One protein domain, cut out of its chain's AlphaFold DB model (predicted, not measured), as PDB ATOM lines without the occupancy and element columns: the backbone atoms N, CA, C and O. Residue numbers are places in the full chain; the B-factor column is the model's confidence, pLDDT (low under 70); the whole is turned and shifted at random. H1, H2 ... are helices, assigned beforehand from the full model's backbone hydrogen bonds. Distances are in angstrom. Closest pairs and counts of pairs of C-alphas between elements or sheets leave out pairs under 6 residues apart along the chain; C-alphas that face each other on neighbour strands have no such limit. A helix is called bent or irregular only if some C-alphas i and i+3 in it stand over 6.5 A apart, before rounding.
ATOM      1  N   PHE A  50      49.531  10.373  42.260       79.50
ATOM      2  CA  PHE A  50      49.398  11.149  41.029       79.50
ATOM      3  C   PHE A  50      49.812  10.304  39.821       79.50
ATOM      4  O   PHE A  50      50.793   9.561  39.894       79.50
ATOM      5  N   LYS A  51      49.102  10.447  38.697       81.12
ATOM      6  CA  LYS A  51      49.479   9.767  37.447       81.12
ATOM      7  C   LYS A  51      50.852  10.254  36.973       81.12
ATOM      8  O   LYS A  51      51.141  11.453  37.002       81.12
ATOM      9  N   SER A  52      51.678   9.333  36.479       66.00
ATOM     10  CA  SER A  52      53.098   9.561  36.153       66.00
ATOM     11  C   SER A  52      53.366  10.712  35.165       66.00
ATOM     12  O   SER A  52      54.388  11.383  35.282       66.00
ATOM     13  N   GLY A  53      52.447  11.003  34.237       60.78
ATOM     14  CA  GLY A  53      52.582  12.099  33.260       60.78
ATOM     15  C   GLY A  53      52.145  13.484  33.753       60.78
ATOM     16  O   GLY A  53      52.371  14.488  33.080       60.78
ATOM     17  N   ILE A  54      51.505  13.567  34.919       64.44
ATOM     18  CA  ILE A  54      50.927  14.824  35.410       64.44
ATOM     19  C   ILE A  54      51.986  15.681  36.084       64.44
ATOM     20  O   ILE A  54      51.971  16.894  35.913       64.44
ATOM     21  N   SER A  55      52.952  15.069  36.770       64.06
ATOM     22  CA  SER A  55      54.030  15.808  37.432       64.06
ATOM     23  C   SER A  55      54.833  16.667  36.443       64.06
ATOM     24  O   SER A  55      55.030  17.858  36.674       64.06
ATOM     25  N   THR A  56      55.210  16.128  35.279       69.19
ATOM     26  CA  THR A  56      55.962  16.862  34.241       69.19
ATOM     27  C   THR A  56      55.117  17.913  33.515       69.19
ATOM     28  O   THR A  56      55.580  19.038  33.293       69.19
ATOM     29  N   ALA A  57      53.863  17.589  33.183       74.62
ATOM     30  CA  ALA A  57      52.943  18.531  32.546       74.62
ATOM     31  C   ALA A  57      52.591  19.709  33.472       74.62
ATOM     32  O   ALA A  57      52.603  20.864  33.042       74.62
ATOM     33  N   GLU A  58      52.321  19.439  34.750       75.31
ATOM     34  CA  GLU A  58      52.032  20.469  35.748       75.31
ATOM     35  C   GLU A  58      53.273  21.304  36.060       75.31
ATOM     36  O   GLU A  58      53.168  22.523  36.123       75.31
ATOM     37  N   THR A  59      54.464  20.700  36.114       75.38
ATOM     38  CA  THR A  59      55.730  21.443  36.235       75.38
ATOM     39  C   THR A  59      55.905  22.450  35.102       75.38
ATOM     40  O   THR A  59      56.140  23.633  35.345       75.38
ATOM     41  N   THR A  60      55.725  22.004  33.856       82.25
ATOM     42  CA  THR A  60      55.822  22.879  32.678       82.25
ATOM     43  C   THR A  60      54.809  24.023  32.754       82.25
ATOM     44  O   THR A  60      55.135  25.177  32.477       82.25
ATOM     45  N   ARG A  61      53.572  23.729  33.171       85.38
ATOM     46  CA  ARG A  61      52.514  24.737  33.321       85.38
ATOM     47  C   ARG A  61      52.815  25.743  34.428       85.38
ATOM     48  O   ARG A  61      52.649  26.934  34.195       85.38
ATOM     49  N   LEU A  62      53.302  25.292  35.582       84.56
ATOM     50  CA  LEU A  62      53.711  26.156  36.692       84.56
ATOM     51  C   LEU A  62      54.892  27.057  36.299       84.56
ATOM     52  O   LEU A  62      54.921  28.242  36.635       84.56
ATOM     53  N   GLN A  63      55.848  26.535  35.525       85.88
ATOM     54  CA  GLN A  63      56.940  27.337  34.971       85.88
ATOM     55  C   GLN A  63      56.435  28.404  33.990       85.88
ATOM     56  O   GLN A  63      56.891  29.545  34.043       85.88
ATOM     57  N   LEU A  64      55.485  28.068  33.113       88.19
ATOM     58  CA  LEU A  64      54.875  29.033  32.192       88.19
ATOM     59  C   LEU A  64      54.102  30.123  32.946       88.19
ATOM     60  O   LEU A  64      54.351  31.307  32.736       88.19
ATOM     61  N   GLU A  65      53.217  29.726  33.862       88.81
ATOM     62  CA  GLU A  65      52.380  30.648  34.636       88.81
ATOM     63  C   GLU A  65      53.226  31.569  35.522       88.81
ATOM     64  O   GLU A  65      52.977  32.773  35.568       88.81
ATOM     65  N   SER A  66      54.284  31.050  36.153       87.38
ATOM     66  CA  SER A  66      55.207  31.880  36.933       87.38
ATOM     67  C   SER A  66      55.984  32.870  36.054       87.38
ATOM     68  O   SER A  66      56.084  34.046  36.402       87.38
ATOM     69  N   ARG A  67      56.476  32.462  34.874       88.88
ATOM     70  CA  ARG A  67      57.140  33.383  33.929       88.88
ATOM     71  C   ARG A  67      56.215  34.506  33.463       88.88
ATOM     72  O   ARG A  67      56.684  35.630  33.287       88.88
ATOM     73  N   ASP A  68      54.932  34.219  33.264       88.75
ATOM     74  CA  ASP A  68      53.949  35.236  32.890       88.75
ATOM     75  C   ASP A  68      53.710  36.240  34.024       88.75
ATOM     76  O   ASP A  68      53.644  37.441  33.754       88.75
ATOM     77  N   ILE A  69      53.681  35.784  35.284       88.00
ATOM     78  CA  ILE A  69      53.653  36.676  36.456       88.00
ATOM     79  C   ILE A  69      54.867  37.602  36.441       88.00
ATOM     80  O   ILE A  69      54.681  38.813  36.528       88.00
ATOM     81  N   ARG A  70      56.084  37.070  36.260       87.50
ATOM     82  CA  ARG A  70      57.301  37.893  36.197       87.50
ATOM     83  C   ARG A  70      57.205  38.963  35.114       87.50
ATOM     84  O   ARG A  70      57.357  40.143  35.410       87.50
ATOM     85  N   ARG A  71      56.898  38.565  33.874       87.12
ATOM     86  CA  ARG A  71      56.786  39.495  32.733       87.12
ATOM     87  C   ARG A  71      55.741  40.577  32.980       87.12
ATOM     88  O   ARG A  71      55.942  41.729  32.612       87.12
ATOM     89  N   ASN A  72      54.598  40.206  33.550       85.56
ATOM     90  CA  ASN A  72      53.530  41.157  33.823       85.56
ATOM     91  C   ASN A  72      53.880  42.066  35.007       85.56
ATOM     92  O   ASN A  72      53.562  43.247  34.952       85.56
ATOM     93  N   ALA A  73      54.588  41.567  36.021       81.94
ATOM     94  CA  ALA A  73      55.070  42.366  37.141       81.94
ATOM     95  C   ALA A  73      56.134  43.381  36.697       81.94
ATOM     96  O   ALA A  73      56.000  44.555  37.012       81.94
ATOM     97  N   GLU A  74      57.116  42.974  35.886       81.62
ATOM     98  CA  GLU A  74      58.158  43.857  35.330       81.62
ATOM     99  C   GLU A  74      57.579  45.013  34.504       81.62
ATOM    100  O   GLU A  74      58.062  46.138  34.581       81.62
ATOM    101  N   ARG A  75      56.510  44.759  33.739       79.62
ATOM    102  CA  ARG A  75      55.789  45.803  32.985       79.62
ATOM    103  C   ARG A  75      55.018  46.774  33.872       79.62
ATOM    104  O   ARG A  75      54.625  47.835  33.403       79.62
ATOM    105  N   THR A  76      54.736  46.368  35.102       73.75
ATOM    106  CA  THR A  76      53.831  47.072  36.002       73.75
ATOM    107  C   THR A  76      54.604  47.879  37.048       73.75
ATOM    108  O   THR A  76      54.276  49.033  37.295       73.75
ATOM    109  N   SER A  77      55.658  47.312  37.638       65.81
ATOM    110  CA  SER A  77      56.534  48.013  38.575       65.81
ATOM    111  C   SER A  77      57.716  48.618  37.815       65.81
ATOM    112  O   SER A  77      58.682  47.914  37.509       65.81
ATOM    113  N   GLY A  78      57.666  49.914  37.505       56.28
ATOM    114  CA  GLY A  78      58.864  50.643  37.089       56.28
ATOM    115  C   GLY A  78      59.933  50.532  38.183       56.28
ATOM    116  O   GLY A  78      59.773  51.117  39.241       56.28
ATOM    117  N   GLN A  79      60.967  49.724  37.928       45.53
ATOM    118  CA  GLN A  79      62.163  49.470  38.750       45.53
ATOM    119  C   GLN A  79      61.971  49.196  40.261       45.53
ATOM    120  O   GLN A  79      61.854  50.092  41.082       45.53
ATOM    121  N   GLY A  80      62.115  47.911  40.612       47.09
ATOM    122  CA  GLY A  80      63.046  47.416  41.637       47.09
ATOM    123  C   GLY A  80      62.899  47.890  43.089       47.09
ATOM    124  O   GLY A  80      63.321  48.981  43.448       47.09
ATOM    125  N   SER A  81      62.508  46.969  43.973       44.66
ATOM    126  CA  SER A  81      62.913  47.026  45.385       44.66
ATOM    127  C   SER A  81      63.594  45.719  45.795       44.66
ATOM    128  O   SER A  81      63.060  44.623  45.574       44.66
ATOM    129  N   HIS A  82      64.799  45.868  46.344       47.75
ATOM    130  CA  HIS A  82      65.689  44.842  46.872       47.75
ATOM    131  C   HIS A  82      65.238  44.441  48.281       47.75
ATOM    132  O   HIS A  82      65.586  45.104  49.246       47.75
ATOM    133  N   ASP A  83      64.518  43.327  48.391       49.97
ATOM    134  CA  ASP A  83      64.769  42.403  49.497       49.97
ATOM    135  C   ASP A  83      64.329  40.995  49.083       49.97
ATOM    136  O   ASP A  83      63.158  40.752  48.789       49.97
ATOM    137  N   SER A  84      65.289  40.091  48.891       59.31
ATOM    138  CA  SER A  84      65.054  38.807  48.212       59.31
ATOM    139  C   SER A  84      64.535  37.739  49.176       59.31
ATOM    140  O   SER A  84      63.742  36.881  48.788       59.31
ATOM    141  N   GLN A  85      64.937  37.795  50.448       59.84
ATOM    142  CA  GLN A  85      64.737  36.691  51.387       59.84
ATOM    143  C   GLN A  85      63.329  36.685  52.004       59.84
ATOM    144  O   GLN A  85      62.685  35.635  52.038       59.84
ATOM    145  N   GLU A  86      62.790  37.852  52.372       65.75
ATOM    146  CA  GLU A  86      61.399  37.982  52.840       65.75
ATOM    147  C   GLU A  86      60.384  37.616  51.745       65.75
ATOM    148  O   GLU A  86      59.376  36.954  52.008       65.75
ATOM    149  N   LYS A  87      60.687  37.955  50.484       74.62
ATOM    150  CA  LYS A  87      59.837  37.618  49.332       74.62
ATOM    151  C   LYS A  87      59.763  36.116  49.092       74.62
ATOM    152  O   LYS A  87      58.682  35.610  48.812       74.62
ATOM    153  N   HIS A  88      60.873  35.390  49.239       77.31
ATOM    154  CA  HIS A  88      60.865  33.930  49.115       77.31
ATOM    155  C   HIS A  88      60.018  33.276  50.211       77.31
ATOM    156  O   HIS A  88      59.174  32.438  49.897       77.31
ATOM    157  N   GLY A  89      60.185  33.690  51.472       81.81
ATOM    158  CA  GLY A  89      59.370  33.182  52.582       81.81
ATOM    159  C   GLY A  89      57.876  33.449  52.381       81.81
ATOM    160  O   GLY A  89      57.045  32.567  52.605       81.81
ATOM    161  N   PHE A  90      57.531  34.634  51.873       85.00
ATOM    162  CA  PHE A  90      56.154  34.976  51.533       85.00
ATOM    163  C   PHE A  90      55.584  34.098  50.411       85.00
ATOM    164  O   PHE A  90      54.477  33.576  50.549       85.00
ATOM    165  N   VAL A  91      56.329  33.905  49.315       85.50
ATOM    166  CA  VAL A  91      55.890  33.043  48.207       85.50
ATOM    167  C   VAL A  91      55.681  31.614  48.701       85.50
ATOM    168  O   VAL A  91      54.656  31.024  48.384       85.50
ATOM    169  N   VAL A  92      56.574  31.071  49.532       88.12
ATOM    170  CA  VAL A  92      56.386  29.732  50.114       88.12
ATOM    171  C   VAL A  92      55.090  29.662  50.924       88.12
ATOM    172  O   VAL A  92      54.269  28.789  50.657       88.12
ATOM    173  N   ARG A  93      54.830  30.626  51.815       89.31
ATOM    174  CA  ARG A  93      53.572  30.675  52.584       89.31
ATOM    175  C   ARG A  93      52.340  30.799  51.678       89.31
ATOM    176  O   ARG A  93      51.293  30.215  51.967       89.31
ATOM    177  N   MET A  94      52.451  31.538  50.573       88.56
ATOM    178  CA  MET A  94      51.406  31.648  49.552       88.56
ATOM    179  C   MET A  94      51.103  30.283  48.920       88.56
ATOM    180  O   MET A  94      49.936  29.912  48.795       88.56
ATOM    181  N   LEU A  95      52.145  29.528  48.558       88.50
ATOM    182  CA  LEU A  95      52.034  28.186  47.980       88.50
ATOM    183  C   LEU A  95      51.443  27.185  48.983       88.50
ATOM    184  O   LEU A  95      50.536  26.433  48.628       88.50
ATOM    185  N   GLU A  96      51.898  27.206  50.237       91.06
ATOM    186  CA  GLU A  96      51.364  26.362  51.317       91.06
ATOM    187  C   GLU A  96      49.880  26.643  51.559       91.06
ATOM    188  O   GLU A  96      49.067  25.726  51.627       91.06
ATOM    189  N   THR A  97      49.496  27.919  51.614       90.38
ATOM    190  CA  THR A  97      48.097  28.313  51.825       90.38
ATOM    191  C   THR A  97      47.222  27.934  50.631       90.38
ATOM    192  O   THR A  97      46.092  27.489  50.817       90.38
ATOM    193  N   ALA A  98      47.733  28.081  49.404       86.75
ATOM    194  CA  ALA A  98      47.003  27.714  48.194       86.75
ATOM    195  C   ALA A  98      46.822  26.198  48.070       86.75
ATOM    196  O   ALA A  98      45.796  25.752  47.577       86.75
ATOM    197  N   THR A  99      47.793  25.402  48.513       86.06
ATOM    198  CA  THR A  99      47.724  23.935  48.430       86.06
ATOM    199  C   THR A  99      47.082  23.299  49.668       86.06
ATOM    200  O   THR A  99      46.574  22.183  49.587       86.06
ATOM    201  N   GLY A 100      47.057  23.999  50.803       87.38
ATOM    202  CA  GLY A 100      46.626  23.460  52.094       87.38
ATOM    203  C   GLY A 100      47.626  22.472  52.707       87.38
ATOM    204  O   GLY A 100      47.253  21.707  53.592       87.38
ATOM    205  N   VAL A 101      48.871  22.459  52.220       86.19
ATOM    206  CA  VAL A 101      49.903  21.463  52.540       86.19
ATOM    207  C   VAL A 101      51.200  22.188  52.898       86.19
ATOM    208  O   VAL A 101      51.545  23.185  52.266       86.19
ATOM    209  N   GLY A 102      51.926  21.702  53.906       86.94
ATOM    210  CA  GLY A 102      53.210  22.289  54.305       86.94
ATOM    211  C   GLY A 102      54.291  22.113  53.234       86.94
ATOM    212  O   GLY A 102      54.253  21.167  52.447       86.94
ATOM    213  N   ALA A 103      55.293  22.995  53.206       82.25
ATOM    214  CA  ALA A 103      56.324  22.997  52.167       82.25
ATOM    215  C   ALA A 103      57.109  21.676  52.065       82.25
ATOM    216  O   ALA A 103      57.494  21.279  50.966       82.25
ATOM    217  N   SER A 104      57.336  20.972  53.180       81.62
ATOM    218  CA  SER A 104      58.002  19.660  53.185       81.62
ATOM    219  C   SER A 104      57.216  18.612  52.399       81.62
ATOM    220  O   SER A 104      57.775  17.915  51.551       81.62
ATOM    221  N   ASP A 105      55.910  18.549  52.638       80.06
ATOM    222  CA  ASP A 105      55.012  17.593  52.000       80.06
ATOM    223  C   ASP A 105      54.771  18.000  50.548       80.06
ATOM    224  O   ASP A 105      54.827  17.172  49.642       80.06
ATOM    225  N   LEU A 106      54.621  19.300  50.289       77.88
ATOM    226  CA  LEU A 106      54.522  19.833  48.937       77.88
ATOM    227  C   LEU A 106      55.767  19.495  48.109       77.88
ATOM    228  O   LEU A 106      55.635  19.098  46.956       77.88
ATOM    229  N   LYS A 107      56.968  19.565  48.701       79.12
ATOM    230  CA  LYS A 107      58.218  19.146  48.053       79.12
ATOM    231  C   LYS A 107      58.238  17.651  47.744       79.12
ATOM    232  O   LYS A 107      58.751  17.267  46.700       79.12
ATOM    233  N   ALA A 108      57.711  16.814  48.634       75.75
ATOM    234  CA  ALA A 108      57.659  15.371  48.419       75.75
ATOM    235  C   ALA A 108      56.676  14.990  47.298       75.75
ATOM    236  O   ALA A 108      56.921  14.057  46.538       75.75
ATOM    237  N   ILE A 109      55.570  15.727  47.187       72.62
ATOM    238  CA  ILE A 109      54.464  15.415  46.278       72.62
ATOM    239  C   ILE A 109      54.661  16.059  44.905       72.62
ATOM    240  O   ILE A 109      54.395  15.438  43.875       72.62
ATOM    241  N   LEU A 110      55.108  17.313  44.890       72.56
ATOM    242  CA  LEU A 110      55.302  18.107  43.688       72.56
ATOM    243  C   LEU A 110      56.580  18.958  43.825       72.56
ATOM    244  O   LEU A 110      56.505  20.178  44.000       72.56
ATOM    245  N   PRO A 111      57.770  18.324  43.724       72.44
ATOM    246  CA  PRO A 111      59.062  18.970  43.977       72.44
ATOM    247  C   PRO A 111      59.278  20.244  43.160       72.44
ATOM    248  O   PRO A 111      59.941  21.177  43.605       72.44
ATOM    249  N   SER A 112      58.693  20.286  41.964       70.56
ATOM    250  CA  SER A 112      58.810  21.387  41.023       70.56
ATOM    251  C   SER A 112      58.154  22.686  41.471       70.56
ATOM    252  O   SER A 112      58.612  23.741  41.054       70.56
ATOM    253  N   VAL A 113      57.127  22.655  42.329       70.62
ATOM    254  CA  VAL A 113      56.450  23.878  42.813       70.62
ATOM    255  C   VAL A 113      57.395  24.766  43.628       70.62
ATOM    256  O   VAL A 113      57.244  25.985  43.635       70.62
ATOM    257  N   LEU A 114      58.379  24.157  44.291       75.44
ATOM    258  CA  LEU A 114      59.367  24.833  45.134       75.44
ATOM    259  C   LEU A 114      60.713  25.028  44.423       75.44
ATOM    260  O   LEU A 114      61.715  25.333  45.069       75.44
ATOM    261  N   ASP A 115      60.749  24.856  43.100       80.81
ATOM    262  CA  ASP A 115      61.922  25.161  42.286       80.81
ATOM    263  C   ASP A 115      62.285  26.658  42.445       80.81
ATOM    264  O   ASP A 115      61.418  27.522  42.255       80.81
ATOM    265  N   PRO A 116      63.549  27.001  42.764       79.31
ATOM    266  CA  PRO A 116      64.001  28.388  42.887       79.31
ATOM    267  C   PRO A 116      63.656  29.267  41.675       79.31
ATOM    268  O   PRO A 116      63.404  30.468  41.816       79.31
ATOM    269  N   SER A 117      63.599  28.685  40.475       79.00
ATOM    270  CA  SER A 117      63.202  29.397  39.260       79.00
ATOM    271  C   SER A 117      61.731  29.829  39.282       79.00
ATOM    272  O   SER A 117      61.407  30.910  38.799       79.00
ATOM    273  N   ILE A 118      60.835  29.039  39.881       81.88
ATOM    274  CA  ILE A 118      59.419  29.392  40.050       81.88
ATOM    275  C   ILE A 118      59.266  30.440  41.151       81.88
ATOM    276  O   ILE A 118      58.570  31.437  40.955       81.88
ATOM    277  N   LEU A 119      59.960  30.263  42.279       82.81
ATOM    278  CA  LEU A 119      59.914  31.209  43.398       82.81
ATOM    279  C   LEU A 119      60.388  32.608  42.977       82.81
ATOM    280  O   LEU A 119      59.699  33.600  43.218       82.81
ATOM    281  N   SER A 120      61.512  32.683  42.259       82.19
ATOM    282  CA  SER A 120      62.054  33.944  41.730       82.19
ATOM    283  C   SER A 120      61.160  34.595  40.671       82.19
ATOM    284  O   SER A 120      61.115  35.819  40.580       82.19
ATOM    285  N   ASN A 121      60.405  33.810  39.899       85.38
ATOM    286  CA  ASN A 121      59.438  34.341  38.938       85.38
ATOM    287  C   ASN A 121      58.211  34.980  39.616       85.38
ATOM    288  O   ASN A 121      57.631  35.918  39.073       85.38
ATOM    289  N   ILE A 122      57.800  34.482  40.786       83.06
ATOM    290  CA  ILE A 122      56.632  34.997  41.522       83.06
ATOM    291  C   ILE A 122      57.028  36.172  42.425       83.06
ATOM    292  O   ILE A 122      56.234  37.091  42.612       83.06
ATOM    293  N   ALA A 123      58.257  36.187  42.948       82.81
ATOM    294  CA  ALA A 123      58.745  37.188  43.901       82.81
ATOM    295  C   ALA A 123      58.452  38.666  43.539       82.81
ATOM    296  O   ALA A 123      58.103  39.425  44.448       82.81
ATOM    297  N   PRO A 124      58.521  39.115  42.266       77.81
ATOM    298  CA  PRO A 124      58.180  40.490  41.899       77.81
ATOM    299  C   PRO A 124      56.745  40.892  42.264       77.81
ATOM    300  O   PRO A 124      56.512  42.033  42.656       77.81
ATOM    301  N   PHE A 125      55.795  39.954  42.213       79.25
ATOM    302  CA  PHE A 125      54.408  40.206  42.602       79.25
ATOM    303  C   PHE A 125      54.270  40.546  44.093       79.25
ATOM    304  O   PHE A 125      53.416  41.346  44.461       79.25
ATOM    305  N   VAL A 126      55.144  40.023  44.959       78.19
ATOM    306  CA  VAL A 126      55.108  40.319  46.403       78.19
ATOM    307  C   VAL A 126      55.326  41.806  46.672       78.19
ATOM    308  O   VAL A 126      54.642  42.384  47.509       78.19
ATOM    309  N   GLY A 127      56.220  42.448  45.912       72.69
ATOM    310  CA  GLY A 127      56.467  43.890  46.022       72.69
ATOM    311  C   GLY A 127      55.307  44.764  45.534       72.69
ATOM    312  O   GLY A 127      55.316  45.962  45.775       72.69
ATOM    313  N   ILE A 128      54.320  44.172  44.857       75.69
ATOM    314  CA  ILE A 128      53.145  44.847  44.291       75.69
ATOM    315  C   ILE A 128      51.938  44.792  45.255       75.69
ATOM    316  O   ILE A 128      50.957  45.524  45.082       75.69
ATOM    317  N   VAL A 129      51.989  43.958  46.298       75.00
ATOM    318  CA  VAL A 129      50.884  43.725  47.242       75.00
ATOM    319  C   VAL A 129      51.015  44.640  48.471       75.00
ATOM    320  O   VAL A 129      52.036  44.627  49.149       75.00
ATOM    321  N   ARG A 130      49.959  45.405  48.805       66.50
ATOM    322  CA  ARG A 130      49.905  46.374  49.932       66.50
ATOM    323  C   ARG A 130      50.081  45.730  51.303       66.50
ATOM    324  O   ARG A 130      50.611  46.352  52.213       66.50
ATOM    325  N   ALA A 131      49.538  44.530  51.477       67.38
ATOM    326  CA  ALA A 131      49.564  43.796  52.733       67.38
ATOM    327  C   ALA A 131      49.551  42.301  52.424       67.38
ATOM    328  O   ALA A 131      48.490  41.731  52.155       67.38
ATOM    329  N   GLY A 132      50.728  41.673  52.451       73.56
ATOM    330  CA  GLY A 132      50.882  40.250  52.148       73.56
ATOM    331  C   GLY A 132      49.912  39.360  52.936       73.56
ATOM    332  O   GLY A 132      49.325  38.444  52.371       73.56
ATOM    333  N   GLU A 133      49.647  39.684  54.203       80.56
ATOM    334  CA  GLU A 133      48.726  38.906  55.044       80.56
ATOM    335  C   GLU A 133      47.275  38.916  54.524       80.56
ATOM    336  O   GLU A 133      46.590  37.899  54.593       80.56
ATOM    337  N   ARG A 134      46.807  40.019  53.917       81.44
ATOM    338  CA  ARG A 134      45.464  40.066  53.303       81.44
ATOM    339  C   ARG A 134      45.369  39.149  52.090       81.44
ATOM    340  O   ARG A 134      44.356  38.484  51.902       81.44
ATOM    341  N   LEU A 135      46.430  39.083  51.286       82.50
ATOM    342  CA  LEU A 135      46.508  38.145  50.171       82.50
ATOM    343  C   LEU A 135      46.464  36.695  50.670       82.50
ATOM    344  O   LEU A 135      45.678  35.904  50.155       82.50
ATOM    345  N   ILE A 136      47.255  36.358  51.691       89.56
ATOM    346  CA  ILE A 136      47.227  35.024  52.308       89.56
ATOM    347  C   ILE A 136      45.820  34.692  52.815       89.56
ATOM    348  O   ILE A 136      45.329  33.592  52.563       89.56
ATOM    349  N   GLN A 137      45.131  35.645  53.447       88.44
ATOM    350  CA  GLN A 137      43.753  35.448  53.891       88.44
ATOM    351  C   GLN A 137      42.798  35.190  52.715       88.44
ATOM    352  O   GLN A 137      42.037  34.227  52.760       88.44
ATOM    353  N   HIS A 138      42.883  35.954  51.620       85.69
ATOM    354  CA  HIS A 138      42.065  35.703  50.427       85.69
ATOM    355  C   HIS A 138      42.324  34.330  49.801       85.69
ATOM    356  O   HIS A 138      41.388  33.683  49.336       85.69
ATOM    357  N   ILE A 139      43.577  33.868  49.794       88.19
ATOM    358  CA  ILE A 139      43.928  32.529  49.304       88.19
ATOM    359  C   ILE A 139      43.337  31.463  50.224       88.19
ATOM    360  O   ILE A 139      42.762  30.493  49.735       88.19
ATOM    361  N   ARG A 140      43.428  31.656  51.545       91.38
ATOM    362  CA  ARG A 140      42.852  30.754  52.549       91.38
ATOM    363  C   ARG A 140      41.336  30.647  52.399       91.38
ATOM    364  O   ARG A 140      40.811  29.537  52.373       91.38
ATOM    365  N   ASP A 141      40.646  31.774  52.251       87.62
ATOM    366  CA  ASP A 141      39.192  31.816  52.072       87.62
ATOM    367  C   ASP A 141      38.777  31.170  50.743       87.62
ATOM    368  O   ASP A 141      37.804  30.410  50.687       87.62
ATOM    369  N   PHE A 142      39.547  31.416  49.677       85.81
ATOM    370  CA  PHE A 142      39.348  30.783  48.376       85.81
ATOM    371  C   PHE A 142      39.534  29.264  48.459       85.81
ATOM    372  O   PHE A 142      38.658  28.528  48.004       85.81
ATOM    373  N   TYR A 143      40.607  28.787  49.097       85.69
ATOM    374  CA  TYR A 143      40.856  27.362  49.327       85.69
ATOM    375  C   TYR A 143      39.757  26.727  50.181       85.69
ATOM    376  O   TYR A 143      39.195  25.709  49.789       85.69
ATOM    377  N   GLY A 144      39.391  27.336  51.314       84.75
ATOM    378  CA  GLY A 144      38.337  26.834  52.199       84.75
ATOM    379  C   GLY A 144      36.983  26.743  51.495       84.75
ATOM    380  O   GLY A 144      36.307  25.718  51.581       84.75
ATOM    381  N   THR A 145      36.627  27.767  50.716       80.25
ATOM    382  CA  THR A 145      35.402  27.766  49.904       80.25
ATOM    383  C   THR A 145      35.460  26.707  48.808       80.25
ATOM    384  O   THR A 145      34.485  25.982  48.602       80.25
ATOM    385  N   ALA A 146      36.593  26.581  48.113       77.31
ATOM    386  CA  ALA A 146      36.794  25.566  47.087       77.31
ATOM    387  C   ALA A 146      36.708  24.154  47.680       77.31
ATOM    388  O   ALA A 146      36.023  23.312  47.113       77.31
ATOM    389  N   LEU A 147      37.309  23.909  48.847       78.00
ATOM    390  CA  LEU A 147      37.264  22.636  49.565       78.00
ATOM    391  C   LEU A 147      35.857  22.308  50.062       78.00
ATOM    392  O   LEU A 147      35.400  21.179  49.895       78.00
ATOM    393  N   GLN A 148      35.149  23.278  50.645       76.62
ATOM    394  CA  GLN A 148      33.768  23.092  51.084       76.62
ATOM    395  C   GLN A 148      32.856  22.775  49.900       76.62
ATOM    396  O   GLN A 148      32.033  21.873  50.012       76.62
ATOM    397  N   ARG A 149      33.013  23.467  48.764       69.50
ATOM    398  CA  ARG A 149      32.240  23.206  47.538       69.50
ATOM    399  C   ARG A 149      32.599  21.871  46.914       69.50
ATOM    400  O   ARG A 149      31.718  21.097  46.566       69.50
ATOM    401  N   TYR A 150      33.888  21.578  46.825       68.50
ATOM    402  CA  TYR A 150      34.391  20.301  46.352       68.50
ATOM    403  C   TYR A 150      33.799  19.155  47.180       68.50
ATOM    404  O   TYR A 150      33.244  18.219  46.610       68.50
ATOM    405  N   ARG A 151      33.807  19.274  48.514       65.56
ATOM    406  CA  ARG A 151      33.185  18.308  49.427       65.56
ATOM    407  C   ARG A 151      31.664  18.304  49.339       65.56
ATOM    408  O   ARG A 151      31.105  17.227  49.328       65.56
ATOM    409  N   SER A 152      30.972  19.439  49.251       55.31
ATOM    410  CA  SER A 152      29.499  19.482  49.252       55.31
ATOM    411  C   SER A 152      28.895  18.949  47.956       55.31
ATOM    412  O   SER A 152      27.947  18.170  47.997       55.31
ATOM    413  N   ILE A 153      29.485  19.288  46.806       54.66
ATOM    414  CA  ILE A 153      29.086  18.738  45.508       54.66
ATOM    415  C   ILE A 153      29.294  17.218  45.493       54.66
ATOM    416  O   ILE A 153      28.499  16.495  44.896       54.66
ATOM    417  N   ARG A 154      30.332  16.738  46.183       52.53
ATOM    418  CA  ARG A 154      30.666  15.318  46.312       52.53
ATOM    419  C   ARG A 154      29.962  14.614  47.493       52.53
ATOM    420  O   ARG A 154      29.836  13.403  47.452       52.53
ATOM    421  N   ALA A 155      29.425  15.330  48.487       42.78
ATOM    422  CA  ALA A 155      28.742  14.780  49.671       42.78
ATOM    423  C   ALA A 155      27.228  14.589  49.486       42.78
ATOM    424  O   ALA A 155      26.622  13.762  50.162       42.78
ATOM    425  N   VAL A 156      26.605  15.255  48.503       45.22
ATOM    426  CA  VAL A 156      25.212  14.963  48.089       45.22
ATOM    427  C   VAL A 156      25.038  13.487  47.637       45.22
ATOM    428  O   VAL A 156      23.909  13.011  47.514       45.22
ATOM    429  N   ALA A 157      26.140  12.728  47.491       44.12
ATOM    430  CA  ALA A 157      26.199  11.266  47.336       44.12
ATOM    431  C   ALA A 157      25.459  10.486  48.415       44.12
ATOM    432  O   ALA A 157      24.897   9.430  48.141       44.12
ATOM    433  N   ALA A 158      25.565  10.949  49.661       43.06
ATOM    434  CA  ALA A 158      25.399  10.072  50.810       43.06
ATOM    435  C   ALA A 158      23.935   9.871  51.222       43.06
ATOM    436  O   ALA A 158      23.638   9.004  52.043       43.06
ATOM    437  N   LEU A 159      23.013  10.659  50.657       41.12
ATOM    438  CA  LEU A 159      21.724  10.938  51.295       41.12
ATOM    439  C   LEU A 159      20.481  10.289  50.674       41.12
ATOM    440  O   LEU A 159      19.403  10.447  51.237       41.12
ATOM    441  N   HIS A 160      20.570   9.524  49.583       44.56
ATOM    442  CA  HIS A 160      19.371   8.842  49.067       44.56
ATOM    443  C   HIS A 160      19.253   7.429  49.641       44.56
ATOM    444  O   HIS A 160      19.601   6.436  49.008       44.56
ATOM    445  N   GLY A 161      18.778   7.365  50.886       43.06
ATOM    446  CA  GLY A 161      18.327   6.130  51.513       43.06
ATOM    447  C   GLY A 161      17.038   5.614  50.871       43.06
ATOM    448  O   GLY A 161      16.095   6.370  50.665       43.06
ATOM    449  N   GLY A 162      16.997   4.311  50.588       43.53
ATOM    450  CA  GLY A 162      15.748   3.550  50.452       43.53
ATOM    451  C   GLY A 162      15.453   2.971  49.076       43.53
ATOM    452  O   GLY A 162      14.840   1.913  49.003       43.53
ATOM    453  N   ASP A 163      15.936   3.581  47.997       48.00
ATOM    454  CA  ASP A 163      15.597   3.158  46.637       48.00
ATOM    455  C   ASP A 163      16.855   3.140  45.756       48.00
ATOM    456  O   ASP A 163      17.465   4.178  45.497       48.00
ATOM    457  N   ALA A 183      32.881  23.469  37.893       46.19
ATOM    458  CA  ALA A 183      33.307  24.500  36.943       46.19
ATOM    459  C   ALA A 183      32.569  25.847  37.125       46.19
ATOM    460  O   ALA A 183      33.214  26.894  37.199       46.19
ATOM    461  N   LEU A 184      31.232  25.839  37.228       47.72
ATOM    462  CA  LEU A 184      30.429  27.068  37.341       47.72
ATOM    463  C   LEU A 184      30.553  27.738  38.716       47.72
ATOM    464  O   LEU A 184      30.670  28.964  38.798       47.72
ATOM    465  N   ASP A 185      30.574  26.961  39.798       63.03
ATOM    466  CA  ASP A 185      30.706  27.512  41.143       63.03
ATOM    467  C   ASP A 185      32.161  27.865  41.479       63.03
ATOM    468  O   ASP A 185      32.369  28.888  42.132       63.03
ATOM    469  N   ILE A 186      33.179  27.145  40.980       58.28
ATOM    470  CA  ILE A 186      34.567  27.651  41.052       58.28
ATOM    471  C   ILE A 186      34.672  28.964  40.275       58.28
ATOM    472  O   ILE A 186      35.350  29.864  40.750       58.28
ATOM    473  N   GLY A 187      33.951  29.132  39.161       64.25
ATOM    474  CA  GLY A 187      33.878  30.401  38.430       64.25
ATOM    475  C   GLY A 187      33.409  31.585  39.289       64.25
ATOM    476  O   GLY A 187      34.000  32.663  39.232       64.25
ATOM    477  N   ARG A 188      32.404  31.385  40.153       70.69
ATOM    478  CA  ARG A 188      31.946  32.419  41.102       70.69
ATOM    479  C   ARG A 188      32.945  32.687  42.229       70.69
ATOM    480  O   ARG A 188      33.157  33.837  42.593       70.69
ATOM    481  N   THR A 189      33.559  31.653  42.805       72.62
ATOM    482  CA  THR A 189      34.581  31.867  43.849       72.62
ATOM    483  C   THR A 189      35.833  32.513  43.253       72.62
ATOM    484  O   THR A 189      36.459  33.363  43.877       72.62
ATOM    485  N   ALA A 190      36.175  32.151  42.018       75.00
ATOM    486  CA  ALA A 190      37.268  32.728  41.260       75.00
ATOM    487  C   ALA A 190      37.078  34.229  41.056       75.00
ATOM    488  O   ALA A 190      38.035  34.960  41.268       75.00
ATOM    489  N   SER A 191      35.873  34.691  40.703       78.75
ATOM    490  CA  SER A 191      35.613  36.125  40.535       78.75
ATOM    491  C   SER A 191      35.726  36.895  41.851       78.75
ATOM    492  O   SER A 191      36.338  37.960  41.885       78.75
ATOM    493  N   GLN A 192      35.215  36.342  42.956       81.12
ATOM    494  CA  GLN A 192      35.385  36.931  44.290       81.12
ATOM    495  C   GLN A 192      36.862  37.010  44.686       81.12
ATOM    496  O   GLN A 192      37.318  38.033  45.197       81.12
ATOM    497  N   PHE A 193      37.626  35.958  44.393       82.75
ATOM    498  CA  PHE A 193      39.064  35.941  44.608       82.75
ATOM    499  C   PHE A 193      39.792  36.977  43.736       82.75
ATOM    500  O   PHE A 193      40.644  37.690  44.256       82.75
ATOM    501  N   THR A 194      39.421  37.136  42.457       83.44
ATOM    502  CA  THR A 194      39.952  38.192  41.570       83.44
ATOM    503  C   THR A 194      39.768  39.576  42.182       83.44
ATOM    504  O   THR A 194      40.708  40.365  42.211       83.44
ATOM    505  N   VAL A 195      38.563  39.870  42.681       84.69
ATOM    506  CA  VAL A 195      38.239  41.157  43.313       84.69
ATOM    507  C   VAL A 195      39.071  41.360  44.581       84.69
ATOM    508  O   VAL A 195      39.657  42.428  44.761       84.69
ATOM    509  N   GLY A 196      39.186  40.330  45.426       81.50
ATOM    510  CA  GLY A 196      40.038  40.374  46.618       81.50
ATOM    511  C   GLY A 196      41.505  40.640  46.268       81.50
ATOM    512  O   GLY A 196      42.124  41.543  46.829       81.50
ATOM    513  N   LEU A 197      42.034  39.934  45.266       79.62
ATOM    514  CA  LEU A 197      43.400  40.097  44.770       79.62
ATOM    515  C   LEU A 197      43.653  41.511  44.230       79.62
ATOM    516  O   LEU A 197      44.655  42.126  44.582       79.62
ATOM    517  N   ALA A 198      42.730  42.050  43.428       81.69
ATOM    518  CA  ALA A 198      42.816  43.410  42.900       81.69
ATOM    519  C   ALA A 198      42.858  44.460  44.024       81.69
ATOM    520  O   ALA A 198      43.663  45.391  43.981       81.69
ATOM    521  N   SER A 199      42.038  44.274  45.064       77.75
ATOM    522  CA  SER A 199      41.994  45.176  46.222       77.75
ATOM    523  C   SER A 199      43.284  45.158  47.058       77.75
ATOM    524  O   SER A 199      43.639  46.161  47.685       77.75
ATOM    525  N   ALA A 200      44.010  44.035  47.040       75.69
ATOM    526  CA  ALA A 200      45.245  43.837  47.791       75.69
ATOM    527  C   ALA A 200      46.483  44.486  47.137       75.69
ATOM    528  O   ALA A 200      47.520  44.582  47.790       75.69
ATOM    529  N   CYS A 201      46.401  44.957  45.889       76.38
ATOM    530  CA  CYS A 201      47.522  45.556  45.149       76.38
ATOM    531  C   CYS A 201      47.704  47.067  45.422       76.38
ATOM    532  O   CYS A 201      46.733  47.777  45.688       76.38
ATOM    533  N   ILE A 202      48.949  47.570  45.327       69.19
ATOM    534  CA  ILE A 202      49.365  48.949  45.688       69.19
ATOM    535  C   ILE A 202      48.632  50.051  44.922       69.19
ATOM    536  O   ILE A 202      48.274  51.047  45.546       69.19
ATOM    537  N   ASP A 203      48.298  49.838  43.654       62.91
ATOM    538  CA  ASP A 203      47.621  50.845  42.821       62.91
ATOM    539  C   ASP A 203      46.143  50.558  42.551       62.91
ATOM    540  O   ASP A 203      45.547  51.246  41.737       62.91
ATOM    541  N   GLY A 204      45.513  49.559  43.184       55.81
ATOM    542  CA  GLY A 204      44.068  49.273  43.039       55.81
ATOM    543  C   GLY A 204      43.524  49.049  41.606       55.81
ATOM    544  O   GLY A 204      42.356  48.708  41.459       55.81
ATOM    545  N   GLY A 205      44.356  49.213  40.569       57.09
ATOM    546  CA  GLY A 205      44.013  49.270  39.146       57.09
ATOM    547  C   GLY A 205      45.173  48.881  38.216       57.09
ATOM    548  O   GLY A 205      45.131  49.164  37.021       57.09
ATOM    549  N   MET A 206      46.212  48.216  38.738       63.22
ATOM    550  CA  MET A 206      47.279  47.627  37.918       63.22
ATOM    551  C   MET A 206      46.782  46.477  37.033       63.22
ATOM    552  O   MET A 206      45.787  45.814  37.323       63.22
ATOM    553  N   VAL A 207      47.528  46.272  35.943       64.88
ATOM    554  CA  VAL A 207      47.167  45.557  34.714       64.88
ATOM    555  C   VAL A 207      46.414  44.252  34.977       64.88
ATOM    556  O   VAL A 207      46.957  43.317  35.565       64.88
ATOM    557  N   VAL A 208      45.193  44.163  34.437       75.50
ATOM    558  CA  VAL A 208      44.320  42.969  34.421       75.50
ATOM    559  C   VAL A 208      45.105  41.678  34.142       75.50
ATOM    560  O   VAL A 208      44.836  40.643  34.746       75.50
ATOM    561  N   ASN A 209      46.131  41.752  33.291       81.12
ATOM    562  CA  ASN A 209      47.010  40.634  32.944       81.12
ATOM    563  C   ASN A 209      47.838  40.093  34.123       81.12
ATOM    564  O   ASN A 209      47.985  38.881  34.236       81.12
ATOM    565  N   LEU A 210      48.367  40.945  35.011       81.75
ATOM    566  CA  LEU A 210      49.117  40.493  36.190       81.75
ATOM    567  C   LEU A 210      48.196  39.761  37.172       81.75
ATOM    568  O   LEU A 210      48.513  38.656  37.610       81.75
ATOM    569  N   ILE A 211      47.035  40.354  37.460       82.62
ATOM    570  CA  ILE A 211      46.012  39.765  38.333       82.62
ATOM    571  C   ILE A 211      45.560  38.416  37.764       82.62
ATOM    572  O   ILE A 211      45.530  37.425  38.490       82.62
ATOM    573  N   ALA A 212      45.288  38.349  36.458       83.50
ATOM    574  CA  ALA A 212      44.900  37.115  35.786       83.50
ATOM    575  C   ALA A 212      45.992  36.032  35.862       83.50
ATOM    576  O   ALA A 212      45.678  34.873  36.138       83.50
ATOM    577  N   SER A 213      47.269  36.384  35.665       84.69
ATOM    578  CA  SER A 213      48.387  35.434  35.774       84.69
ATOM    579  C   SER A 213      48.531  34.866  37.188       84.69
ATOM    580  O   SER A 213      48.663  33.653  37.350       84.69
ATOM    581  N   VAL A 214      48.458  35.719  38.214       85.44
ATOM    582  CA  VAL A 214      48.546  35.298  39.622       85.44
ATOM    583  C   VAL A 214      47.344  34.444  40.012       85.44
ATOM    584  O   VAL A 214      47.501  33.379  40.605       85.44
ATOM    585  N   GLN A 215      46.141  34.867  39.627       83.81
ATOM    586  CA  GLN A 215      44.924  34.105  39.858       83.81
ATOM    587  C   GLN A 215      44.994  32.715  39.228       83.81
ATOM    588  O   GLN A 215      44.638  31.737  39.881       83.81
ATOM    589  N   LYS A 216      45.456  32.613  37.979       85.50
ATOM    590  CA  LYS A 216      45.580  31.336  37.271       85.50
ATOM    591  C   LYS A 216      46.514  30.375  38.009       85.50
ATOM    592  O   LYS A 216      46.146  29.218  38.213       85.50
ATOM    593  N   LEU A 217      47.664  30.874  38.472       86.75
ATOM    594  CA  LEU A 217      48.598  30.095  39.282       86.75
ATOM    595  C   LEU A 217      47.944  29.617  40.589       86.75
ATOM    596  O   LEU A 217      48.000  28.433  40.912       86.75
ATOM    597  N   ILE A 218      47.290  30.515  41.329       86.19
ATOM    598  CA  ILE A 218      46.656  30.183  42.615       86.19
ATOM    599  C   ILE A 218      45.523  29.172  42.427       86.19
ATOM    600  O   ILE A 218      45.434  28.207  43.178       86.19
ATOM    601  N   GLN A 219      44.694  29.330  41.395       83.88
ATOM    602  CA  GLN A 219      43.648  28.364  41.060       83.88
ATOM    603  C   GLN A 219      44.219  26.978  40.769       83.88
ATOM    604  O   GLN A 219      43.678  25.982  41.250       83.88
ATOM    605  N   ARG A 220      45.316  26.901  40.009       83.88
ATOM    606  CA  ARG A 220      45.997  25.631  39.741       83.88
ATOM    607  C   ARG A 220      46.503  24.990  41.028       83.88
ATOM    608  O   ARG A 220      46.248  23.809  41.248       83.88
ATOM    609  N   LEU A 221      47.173  25.759  41.882       84.12
ATOM    610  CA  LEU A 221      47.699  25.275  43.160       84.12
ATOM    611  C   LEU A 221      46.588  24.803  44.101       84.12
ATOM    612  O   LEU A 221      46.734  23.761  44.729       84.12
ATOM    613  N   VAL A 222      45.454  25.501  44.130       85.31
ATOM    614  CA  VAL A 222      44.265  25.089  44.889       85.31
ATOM    615  C   VAL A 222      43.701  23.786  44.359       85.31
ATOM    616  O   VAL A 222      43.429  22.883  45.141       85.31
ATOM    617  N   LEU A 223      43.587  23.627  43.039       80.56
ATOM    618  CA  LEU A 223      43.160  22.362  42.444       80.56
ATOM    619  C   LEU A 223      44.114  21.207  42.789       80.56
ATOM    620  O   LEU A 223      43.641  20.115  43.086       80.56
ATOM    621  N   ILE A 224      45.429  21.443  42.782       81.25
ATOM    622  CA  ILE A 224      46.428  20.456  43.221       81.25
ATOM    623  C   ILE A 224      46.245  20.142  44.712       81.25
ATOM    624  O   ILE A 224      46.231  18.979  45.097       81.25
ATOM    625  N   GLY A 225      46.046  21.161  45.546       83.25
ATOM    626  CA  GLY A 225      45.792  21.012  46.976       83.25
ATOM    627  C   GLY A 225      44.538  20.201  47.302       83.25
ATOM    628  O   GLY A 225      44.543  19.385  48.222       83.25
TER     629      GLY A 225
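This is residues 50 to 163 and 183 to 225 of the 320 residues of an uncharacterized protein of Rhodopirellula baltica SH28 (UniProt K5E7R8). Five helices, H1, H5, H2, H6 and H7, form an arc round H8, which runs through the middle of the body; the arc is open between H7 and H1. The short helices H3 and H4 lie on one side of the body, where H3 packs on H2 and H4 sits beside H1, and the far end of H6 with the residues after it, 154 to 163, sticks out as an arm. The printed part has 157 residues with eight named helices, H1 to H8 in order along the chain, and no named strand; the class is all helix. The whole is compact, with a radius of gyration of the C-alphas of 16.7 A, and elongated, spanning 66 by 35 by 22 A, the arm making much of the length.

H1, residues 54 to 76, touches H5, residues 116 to 126, running the same way at 38 degrees, only just a steep tilt; their closest C-alphas, of Arg 70 and Asn 121, are 5.0 A apart. With its residues 59 to 62 alone, H1 only just touches H4, residues 111 to 114, with 3 pairs of C-alphas within 8 A, the closest being Thr 59 and Ser 112 at 5.7 A. H2, residues 84 to 99, is about perpendicular to H5 at 85 degrees and touches it, closest at the C-alphas of Lys 87 and Ala 123, 5.6 A apart. With its residues 92 to 99 alone, H2 touches H3, residues 103 to 109, closest at the C-alphas of Glu 96 and Ala 103, 6.1 A apart. H3 touches H4, closest at the C-alphas of Lys 107 and Leu 114, 6.5 A apart. H6, residues 132 to 158, touches H2 with residues 132 to 143 alone, the same way at a shallow tilt of 15 degrees; the closest C-alphas, of Ala 98 and Ile 139, are 5.8 A apart. H7, residues 183 to 199, touches H6 at a shallow tilt of 12 degrees, opposite ways, closest at the C-alphas of His 138 and Gly 196, 6.4 A apart. H8, residues 208 to 225, touches H1 with residues 209 to 217 alone, at a shallow tilt of 26 degrees, opposite ways; the closest C-alphas, of Asn 72 and Leu 210, are 5.1 A apart. H8 touches H7 at a steep tilt of 52 degrees, closest at the C-alphas of Thr 194 and Gln 215, 6.7 A apart. H8 also touches H2, where the closest C-alphas, of Thr 99 and Gly 225, are 3.8 A apart. H6 and H8 only just touch, with 3 pairs of C-alphas within 8 A. H1 and H7 are apart. Every O i to N i+4 pair is within hydrogen-bond range in H1, H2, H3, H7 and H8, against 4 of 7 in H5 and 21 of 23 in H6; H4 is too short for such a pair.

H1 begins at C-alpha 54, (50.927, 14.824, 35.410), and is 32.4 A long. H2 is 22.8 A long. H5 is only just irregular, with C-alphas 121 and 124 6.9 A apart. H6, the longest at 39.5 A, has a kink of 25 degrees near residue 152 and ends at C-alpha 158, (25.399, 10.072, 50.810). H7 is 24.3 A long. H8, 25.3 A long, ends at C-alpha 225, (45.792, 21.012, 46.976).

The two C-alphas farthest apart are those of Gln 79 and Gly 162, at 66.3 A. Residues 154 to 163, of which 154 to 158 belong to H6, stand free; the body without them spans 42 by 30 by 22 A. Residues 164 to 182 are not printed, and C-alphas 163 and 183 are 29.4 A apart across the cut. Of the links that are printed whole, none is long. The mean pLDDT of the printed part is 74.8, and 43 residues are under 70, among them residues 77 to 86 and 149 to 163.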